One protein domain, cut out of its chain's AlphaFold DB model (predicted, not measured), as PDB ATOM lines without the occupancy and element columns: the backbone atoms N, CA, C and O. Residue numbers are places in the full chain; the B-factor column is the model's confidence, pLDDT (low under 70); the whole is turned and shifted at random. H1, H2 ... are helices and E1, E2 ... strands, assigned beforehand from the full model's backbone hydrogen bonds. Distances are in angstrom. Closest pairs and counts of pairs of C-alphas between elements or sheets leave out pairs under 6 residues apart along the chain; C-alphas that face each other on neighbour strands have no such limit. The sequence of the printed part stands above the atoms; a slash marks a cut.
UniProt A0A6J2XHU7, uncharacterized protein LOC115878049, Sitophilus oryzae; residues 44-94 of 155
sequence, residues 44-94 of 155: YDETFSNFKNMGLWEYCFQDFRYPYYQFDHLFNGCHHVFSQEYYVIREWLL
ATOM      1  N   TYR A  44      12.374   9.231  26.020       86.75
ATOM      2  CA  TYR A  44      11.960   8.524  24.810       86.75
ATOM      3  C   TYR A  44      12.450   7.073  24.840       86.75
ATOM      4  O   TYR A  44      13.580   6.806  25.259       86.75
ATOM      5  N   ASP A  45      11.616   6.153  24.359       81.06
ATOM      6  CA  ASP A  45      11.916   4.716  24.370       81.06
ATOM      7  C   ASP A  45      13.187   4.390  23.559       81.06
ATOM      8  O   ASP A  45      13.997   3.562  23.969       81.06
ATOM      9  N   GLU A  46      13.439   5.150  22.490       80.88
ATOM     10  CA  GLU A  46      14.596   5.000  21.594       80.88
ATOM     11  C   GLU A  46      15.939   5.440  22.201       80.88
ATOM     12  O   GLU A  46      16.997   5.225  21.614       80.88
ATOM     13  N   THR A  47      15.937   6.103  23.365       78.50
ATOM     14  CA  THR A  47      17.170   6.660  23.956       78.50
ATOM     15  C   THR A  47      17.900   5.660  24.864       78.50
ATOM     16  O   THR A  47      18.939   6.007  25.417       78.50
ATOM     17  N   PHE A  48      17.383   4.433  25.041       78.56
ATOM     18  CA  PHE A  48      17.937   3.401  25.943       78.56
ATOM     19  C   PHE A  48      18.413   3.971  27.294       78.56
ATOM     20  O   PHE A  48      19.438   3.570  27.843       78.56
ATOM     21  N   SER A  49      17.671   4.951  27.818       85.56
ATOM     22  CA  SER A  49      18.004   5.604  29.077       85.56
ATOM     23  C   SER A  49      17.543   4.743  30.247       85.56
ATOM     24  O   SER A  49      16.434   4.188  30.237       85.56
ATOM     25  N   ASN A  50      18.387   4.691  31.276       89.56
ATOM     26  CA  ASN A  50      18.068   4.083  32.566       89.56
ATOM     27  C   ASN A  50      17.035   4.917  33.346       89.56
ATOM     28  O   ASN A  50      16.349   4.414  34.230       89.56
ATOM     29  N   PHE A  51      16.898   6.206  33.024       91.62
ATOM     30  CA  PHE A  51      15.824   7.057  33.533       91.62
ATOM     31  C   PHE A  51      14.584   6.899  32.655       91.62
ATOM     32  O   PHE A  51      14.699   7.101  31.448       91.62
ATOM     33  N   LYS A  52      13.422   6.580  33.245       92.75
ATOM     34  CA  LYS A  52      12.161   6.396  32.505       92.75
ATOM     35  C   LYS A  52      11.240   7.593  32.605       92.75
ATOM     36  O   LYS A  52      10.864   8.180  31.591       92.75
ATOM     37  N   ASN A  53      10.875   7.970  33.818       93.50
ATOM     38  CA  ASN A  53      10.005   9.107  34.061       93.50
ATOM     39  C   ASN A  53      10.195   9.637  35.476       93.50
ATOM     40  O   ASN A  53      10.610   8.914  36.380       93.50
ATOM     41  N   MET A  54       9.872  10.913  35.650       92.81
ATOM     42  CA  MET A  54       9.746  11.538  36.957       92.81
ATOM     43  C   MET A  54       8.439  12.301  37.050       92.81
ATOM     44  O   MET A  54       8.014  12.946  36.088       92.81
ATOM     45  N   GLY A  55       7.846  12.258  38.234       94.00
ATOM     46  CA  GLY A  55       6.879  13.232  38.709       94.00
ATOM     47  C   GLY A  55       7.506  14.196  39.703       94.00
ATOM     48  O   GLY A  55       8.722  14.259  39.871       94.00
ATOM     49  N   LEU A  56       6.641  14.915  40.413       93.00
ATOM     50  CA  LEU A  56       7.065  15.804  41.490       93.00
ATOM     51  C   LEU A  56       7.548  15.030  42.732       93.00
ATOM     52  O   LEU A  56       8.439  15.495  43.437       93.00
ATOM     53  N   TRP A  57       6.968  13.855  42.995       94.38
ATOM     54  CA  TRP A  57       7.169  13.084  44.232       94.38
ATOM     55  C   TRP A  57       7.673  11.655  44.021       94.38
ATOM     56  O   TRP A  57       8.071  10.991  44.977       94.38
ATOM     57  N   GLU A  58       7.673  11.172  42.783       93.94
ATOM     58  CA  GLU A  58       8.029   9.800  42.426       93.94
ATOM     59  C   GLU A  58       8.968   9.806  41.223       93.94
ATOM     60  O   GLU A  58       8.790  10.590  40.291       93.94
ATOM     61  N   TYR A  59       9.968   8.930  41.257       93.81
ATOM     62  CA  TYR A  59      10.913   8.724  40.164       93.81
ATOM     63  C   TYR A  59      10.896   7.257  39.766       93.81
ATOM     64  O   TYR A  59      10.783   6.387  40.625       93.81
ATOM     65  N   CYS A  60      11.035   6.998  38.468       93.94
ATOM     66  CA  CYS A  60      11.083   5.659  37.902       93.94
ATOM     67  C   CYS A  60      12.395   5.447  37.149       93.94
ATOM     68  O   CYS A  60      12.702   6.147  36.173       93.94
ATOM     69  N   PHE A  61      13.143   4.434  37.580       94.31
ATOM     70  CA  PHE A  61      14.398   4.011  36.969       94.31
ATOM     71  C   PHE A  61      14.325   2.554  36.505       94.31
ATOM     72  O   PHE A  61      13.574   1.742  37.046       94.31
ATOM     73  N   GLN A  62      15.131   2.236  35.498       93.19
ATOM     74  CA  GLN A  62      15.392   0.886  35.028       93.19
ATOM     75  C   GLN A  62      16.906   0.694  34.941       93.19
ATOM     76  O   GLN A  62      17.575   1.388  34.180       93.19
ATOM     77  N   ASP A  63      17.427  -0.225  35.744       92.38
ATOM     78  CA  ASP A  63      18.828  -0.633  35.819       92.38
ATOM     79  C   ASP A  63      19.801   0.548  35.985       92.38
ATOM     80  O   ASP A  63      20.914   0.569  35.454       92.38
ATOM     81  N   PHE A  64      19.381   1.569  36.744       91.69
ATOM     82  CA  PHE A  64      20.210   2.739  37.002       91.69
ATOM     83  C   PHE A  64      21.259   2.435  38.073       91.69
ATOM     84  O   PHE A  64      20.937   1.988  39.173       91.69
ATOM     85  N   ARG A  65      22.522   2.743  37.767       90.75
ATOM     86  CA  ARG A  65      23.660   2.579  38.673       90.75
ATOM     87  C   ARG A  65      24.264   3.942  38.986       90.75
ATOM     88  O   ARG A  65      24.710   4.644  38.078       90.75
ATOM     89  N   TYR A  66      24.274   4.323  40.261       90.19
ATOM     90  CA  TYR A  66      24.797   5.623  40.677       90.19
ATOM     91  C   TYR A  66      26.334   5.589  40.788       90.19
ATOM     92  O   TYR A  66      26.849   4.808  41.588       90.19
ATOM     93  N   PRO A  67      27.088   6.429  40.044       88.75
ATOM     94  CA  PRO A  67      28.553   6.332  39.980       88.75
ATOM     95  C   PRO A  67      29.279   6.545  41.310       88.75
ATOM     96  O   PRO A  67      30.362   6.003  41.511       88.75
ATOM     97  N   TYR A  68      28.701   7.342  42.211       87.38
ATOM     98  CA  TYR A  68      29.315   7.674  43.499       87.38
ATOM     99  C   TYR A  68      28.914   6.709  44.620       87.38
ATOM    100  O   TYR A  68      29.358   6.878  45.756       87.38
ATOM    101  N   TYR A  69      28.088   5.697  44.328       89.38
ATOM    102  CA  TYR A  69      27.740   4.684  45.314       89.38
ATOM    103  C   TYR A  69      28.763   3.551  45.311       89.38
ATOM    104  O   TYR A  69      29.057   2.962  44.274       89.38
ATOM    105  N   GLN A  70      29.313   3.244  46.486       86.94
ATOM    106  CA  GLN A  70      30.373   2.242  46.631       86.94
ATOM    107  C   GLN A  70      29.869   0.803  46.444       86.94
ATOM    108  O   GLN A  70      30.653  -0.080  46.105       86.94
ATOM    109  N   PHE A  71      28.579   0.559  46.682       88.62
ATOM    110  CA  PHE A  71      27.971  -0.761  46.557       88.62
ATOM    111  C   PHE A  71      27.338  -0.941  45.177       88.62
ATOM    112  O   PHE A  71      26.768  -0.004  44.616       88.62
ATOM    113  N   ASP A  72      27.422  -2.159  44.635       85.94
ATOM    114  CA  ASP A  72      26.757  -2.515  43.383       85.94
ATOM    115  C   ASP A  72      25.252  -2.676  43.617       85.94
ATOM    116  O   ASP A  72      24.760  -3.767  43.903       85.94
ATOM    117  N   HIS A  73      24.542  -1.551  43.572       88.69
ATOM    118  CA  HIS A  73      23.095  -1.494  43.717       88.69
ATOM    119  C   HIS A  73      22.463  -0.912  42.458       88.69
ATOM    120  O   HIS A  73      22.870   0.151  41.976       88.69
ATOM    121  N   LEU A  74      21.464  -1.621  41.941       91.44
ATOM    122  CA  LEU A  74      20.695  -1.229  40.769       91.44
ATOM    123  C   LEU A  74      19.350  -0.674  41.226       91.44
ATOM    124  O   LEU A  74      18.527  -1.400  41.782       91.44
ATOM    125  N   PHE A  75      19.120   0.609  40.956       91.25
ATOM    126  CA  PHE A  75      17.847   1.257  41.238       91.25
ATOM    127  C   PHE A  75      16.839   0.879  40.157       91.25
ATOM    128  O   PHE A  75      16.985   1.251  38.988       91.25
ATOM    129  N   ASN A  76      15.818   0.131  40.569       93.38
ATOM    130  CA  ASN A  76      14.817  -0.447  39.686       93.38
ATOM    131  C   ASN A  76      13.399  -0.164  40.183       93.38
ATOM    132  O   ASN A  76      13.092  -0.320  41.367       93.38
ATOM    133  N   GLY A  77      12.523   0.205  39.251       92.56
ATOM    134  CA  GLY A  77      11.118   0.496  39.515       92.56
ATOM    135  C   GLY A  77      10.848   1.960  39.856       92.56
ATOM    136  O   GLY A  77      11.722   2.824  39.751       92.56
ATOM    137  N   CYS A  78       9.597   2.216  40.231       94.00
ATOM    138  CA  CYS A  78       9.103   3.524  40.638       94.00
ATOM    139  C   CYS A  78       9.056   3.602  42.157       94.00
ATOM    140  O   CYS A  78       8.382   2.789  42.790       94.00
ATOM    141  N   HIS A  79       9.756   4.574  42.736       94.81
ATOM    142  CA  HIS A  79       9.735   4.790  44.178       94.81
ATOM    143  C   HIS A  79       9.521   6.258  44.514       94.81
ATOM    144  O   HIS A  79       9.905   7.176  43.783       94.81
ATOM    145  N   HIS A  80       8.923   6.487  45.677       94.06
ATOM    146  CA  HIS A  80       8.758   7.832  46.202       94.06
ATOM    147  C   HIS A  80      10.122   8.448  46.542       94.06
ATOM    148  O   HIS A  80      11.012   7.771  47.063       94.06
ATOM    149  N   VAL A  81      10.270   9.754  46.337       92.94
ATOM    150  CA  VAL A  81      11.495  10.524  46.628       92.94
ATOM    151  C   VAL A  81      11.974  10.347  48.078       92.94
ATOM    152  O   VAL A  81      13.174  10.290  48.354       92.94
ATOM    153  N   PHE A  82      11.033  10.238  49.022       90.69
ATOM    154  CA  PHE A  82      11.336  10.035  50.445       90.69
ATOM    155  C   PHE A  82      11.409   8.563  50.879       90.69
ATOM    156  O   PHE A  82      11.519   8.292  52.075       90.69
ATOM    157  N   SER A  83      11.362   7.614  49.942       93.12
ATOM    158  CA  SER A  83      11.558   6.194  50.242       93.12
ATOM    159  C   SER A  83      12.976   5.913  50.758       93.12
ATOM    160  O   SER A  83      13.896   6.722  50.595       93.12
ATOM    161  N   GLN A  84      13.144   4.756  51.402       91.44
ATOM    162  CA  GLN A  84      14.463   4.268  51.815       91.44
ATOM    163  C   GLN A  84      15.359   3.974  50.608       91.44
ATOM    164  O   GLN A  84      16.554   4.241  50.674       91.44
ATOM    165  N   GLU A  85      14.770   3.522  49.498       90.12
ATOM    166  CA  GLU A  85      15.487   3.205  48.262       90.12
ATOM    167  C   GLU A  85      16.320   4.396  47.778       90.12
ATOM    168  O   GLU A  85      17.510   4.274  47.514       90.12
ATOM    169  N   TYR A  86      15.730   5.593  47.751       92.06
ATOM    170  CA  TYR A  86      16.410   6.795  47.263       92.06
ATOM    171  C   TYR A  86      17.121   7.602  48.345       92.06
ATOM    172  O   TYR A  86      17.607   8.691  48.055       92.06
ATOM    173  N   TYR A  87      17.227   7.097  49.579       91.25
ATOM    174  CA  TYR A  87      17.858   7.833  50.678       91.25
ATOM    175  C   TYR A  87      19.293   8.268  50.343       91.25
ATOM    176  O   TYR A  87      19.648   9.422  50.564       91.25
ATOM    177  N   VAL A  88      20.081   7.375  49.737       91.12
ATOM    178  CA  VAL A  88      21.494   7.624  49.404       91.12
ATOM    179  C   VAL A  88      21.665   8.627  48.259       91.12
ATOM    180  O   VAL A  88      22.613   9.406  48.252       91.12
ATOM    181  N   ILE A  89      20.753   8.620  47.285       92.62
ATOM    182  CA  ILE A  89      20.848   9.446  46.069       92.62
ATOM    183  C   ILE A  89      19.968  10.701  46.121       92.62
ATOM    184  O   ILE A  89      19.906  11.450  45.148       92.62
ATOM    185  N   ARG A  90      19.284  10.951  47.243       91.56
ATOM    186  CA  ARG A  90      18.257  11.994  47.371       91.56
ATOM    187  C   ARG A  90      18.773  13.388  47.043       91.56
ATOM    188  O   ARG A  90      18.091  14.126  46.343       91.56
ATOM    189  N   GLU A  91      19.956  13.742  47.532       90.94
ATOM    190  CA  GLU A  91      20.549  15.069  47.309       90.94
ATOM    191  C   GLU A  91      20.876  15.315  45.834       90.94
ATOM    192  O   GLU A  91      20.791  16.442  45.349       90.94
ATOM    193  N   TRP A  92      21.206  14.250  45.103       91.00
ATOM    194  CA  TRP A  92      21.422  14.312  43.663       91.00
ATOM    195  C   TRP A  92      20.097  14.369  42.889       91.00
ATOM    196  O   TRP A  92      19.984  15.096  41.905       91.00
ATOM    197  N   LEU A  93      19.088  13.628  43.353       91.12
ATOM    198  CA  LEU A  93      17.773  13.540  42.721       91.12
ATOM    199  C   LEU A  93      16.941  14.824  42.893       91.12
ATOM    200  O   LEU A  93      16.191  15.196  41.992       91.12
ATOM    201  N   LEU A  94      17.083  15.497  44.040       93.56
ATOM    202  CA  LEU A  94      16.361  16.712  44.426       93.56
ATOM    203  C   LEU A  94      17.287  17.934  44.468       93.56
ATOM    204  O   LEU A  94      17.670  18.398  45.546       93.56
TER     205      LEU A  94
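Overview. This is residues 44 to 94 of the 155 residues of the protein "uncharacterized protein LOC115878049" of Sitophilus oryzae (UniProt A0A6J2XHU7). A small, twisted wall of three antiparallel strands, E1, E2 and E3, with E2 in the middle; the chain then leads to a short helix, H1, set off from the sheet. The printed part has 51 residues, under half in named elements, mostly strand, in the order E1, E2, E3, H1. It is compact, with a radius of gyration of the C-alphas of 10.8 A and spans of 29 by 25 by 16 A.

Along the chain. E1, residues 51 to 54, begins at C-alpha (15.824, 7.057, 33.533) and is 8.3 A long. E2, residues 58 to 65, is 17.6 A and bends by 86 degrees at Gln 62. E3, residues 74 to 80, is 15.9 A. H1, residues 90 to 93, is 4.9 A and ends at C-alpha (17.773, 13.540, 42.721).

Arrangement. The strands form a meander, each the antiparallel neighbour of the one before. Hairpin E1 and E2 has N 60 and O 53 at 2.9 A; hairpin E2 and E3 has N 77 and O 61 at 2.9 A. H1 is not on the sheet and is apart from E1 and E2; it is too short for an O i to N i+4 pair.

Size, cuts and confidence. The C-alphas of Glu 46 and Gln 84, the two farthest apart, are 30.2 A apart. The printed part has no cut, no link is long, and no printed residue is under 70 in pLDDT.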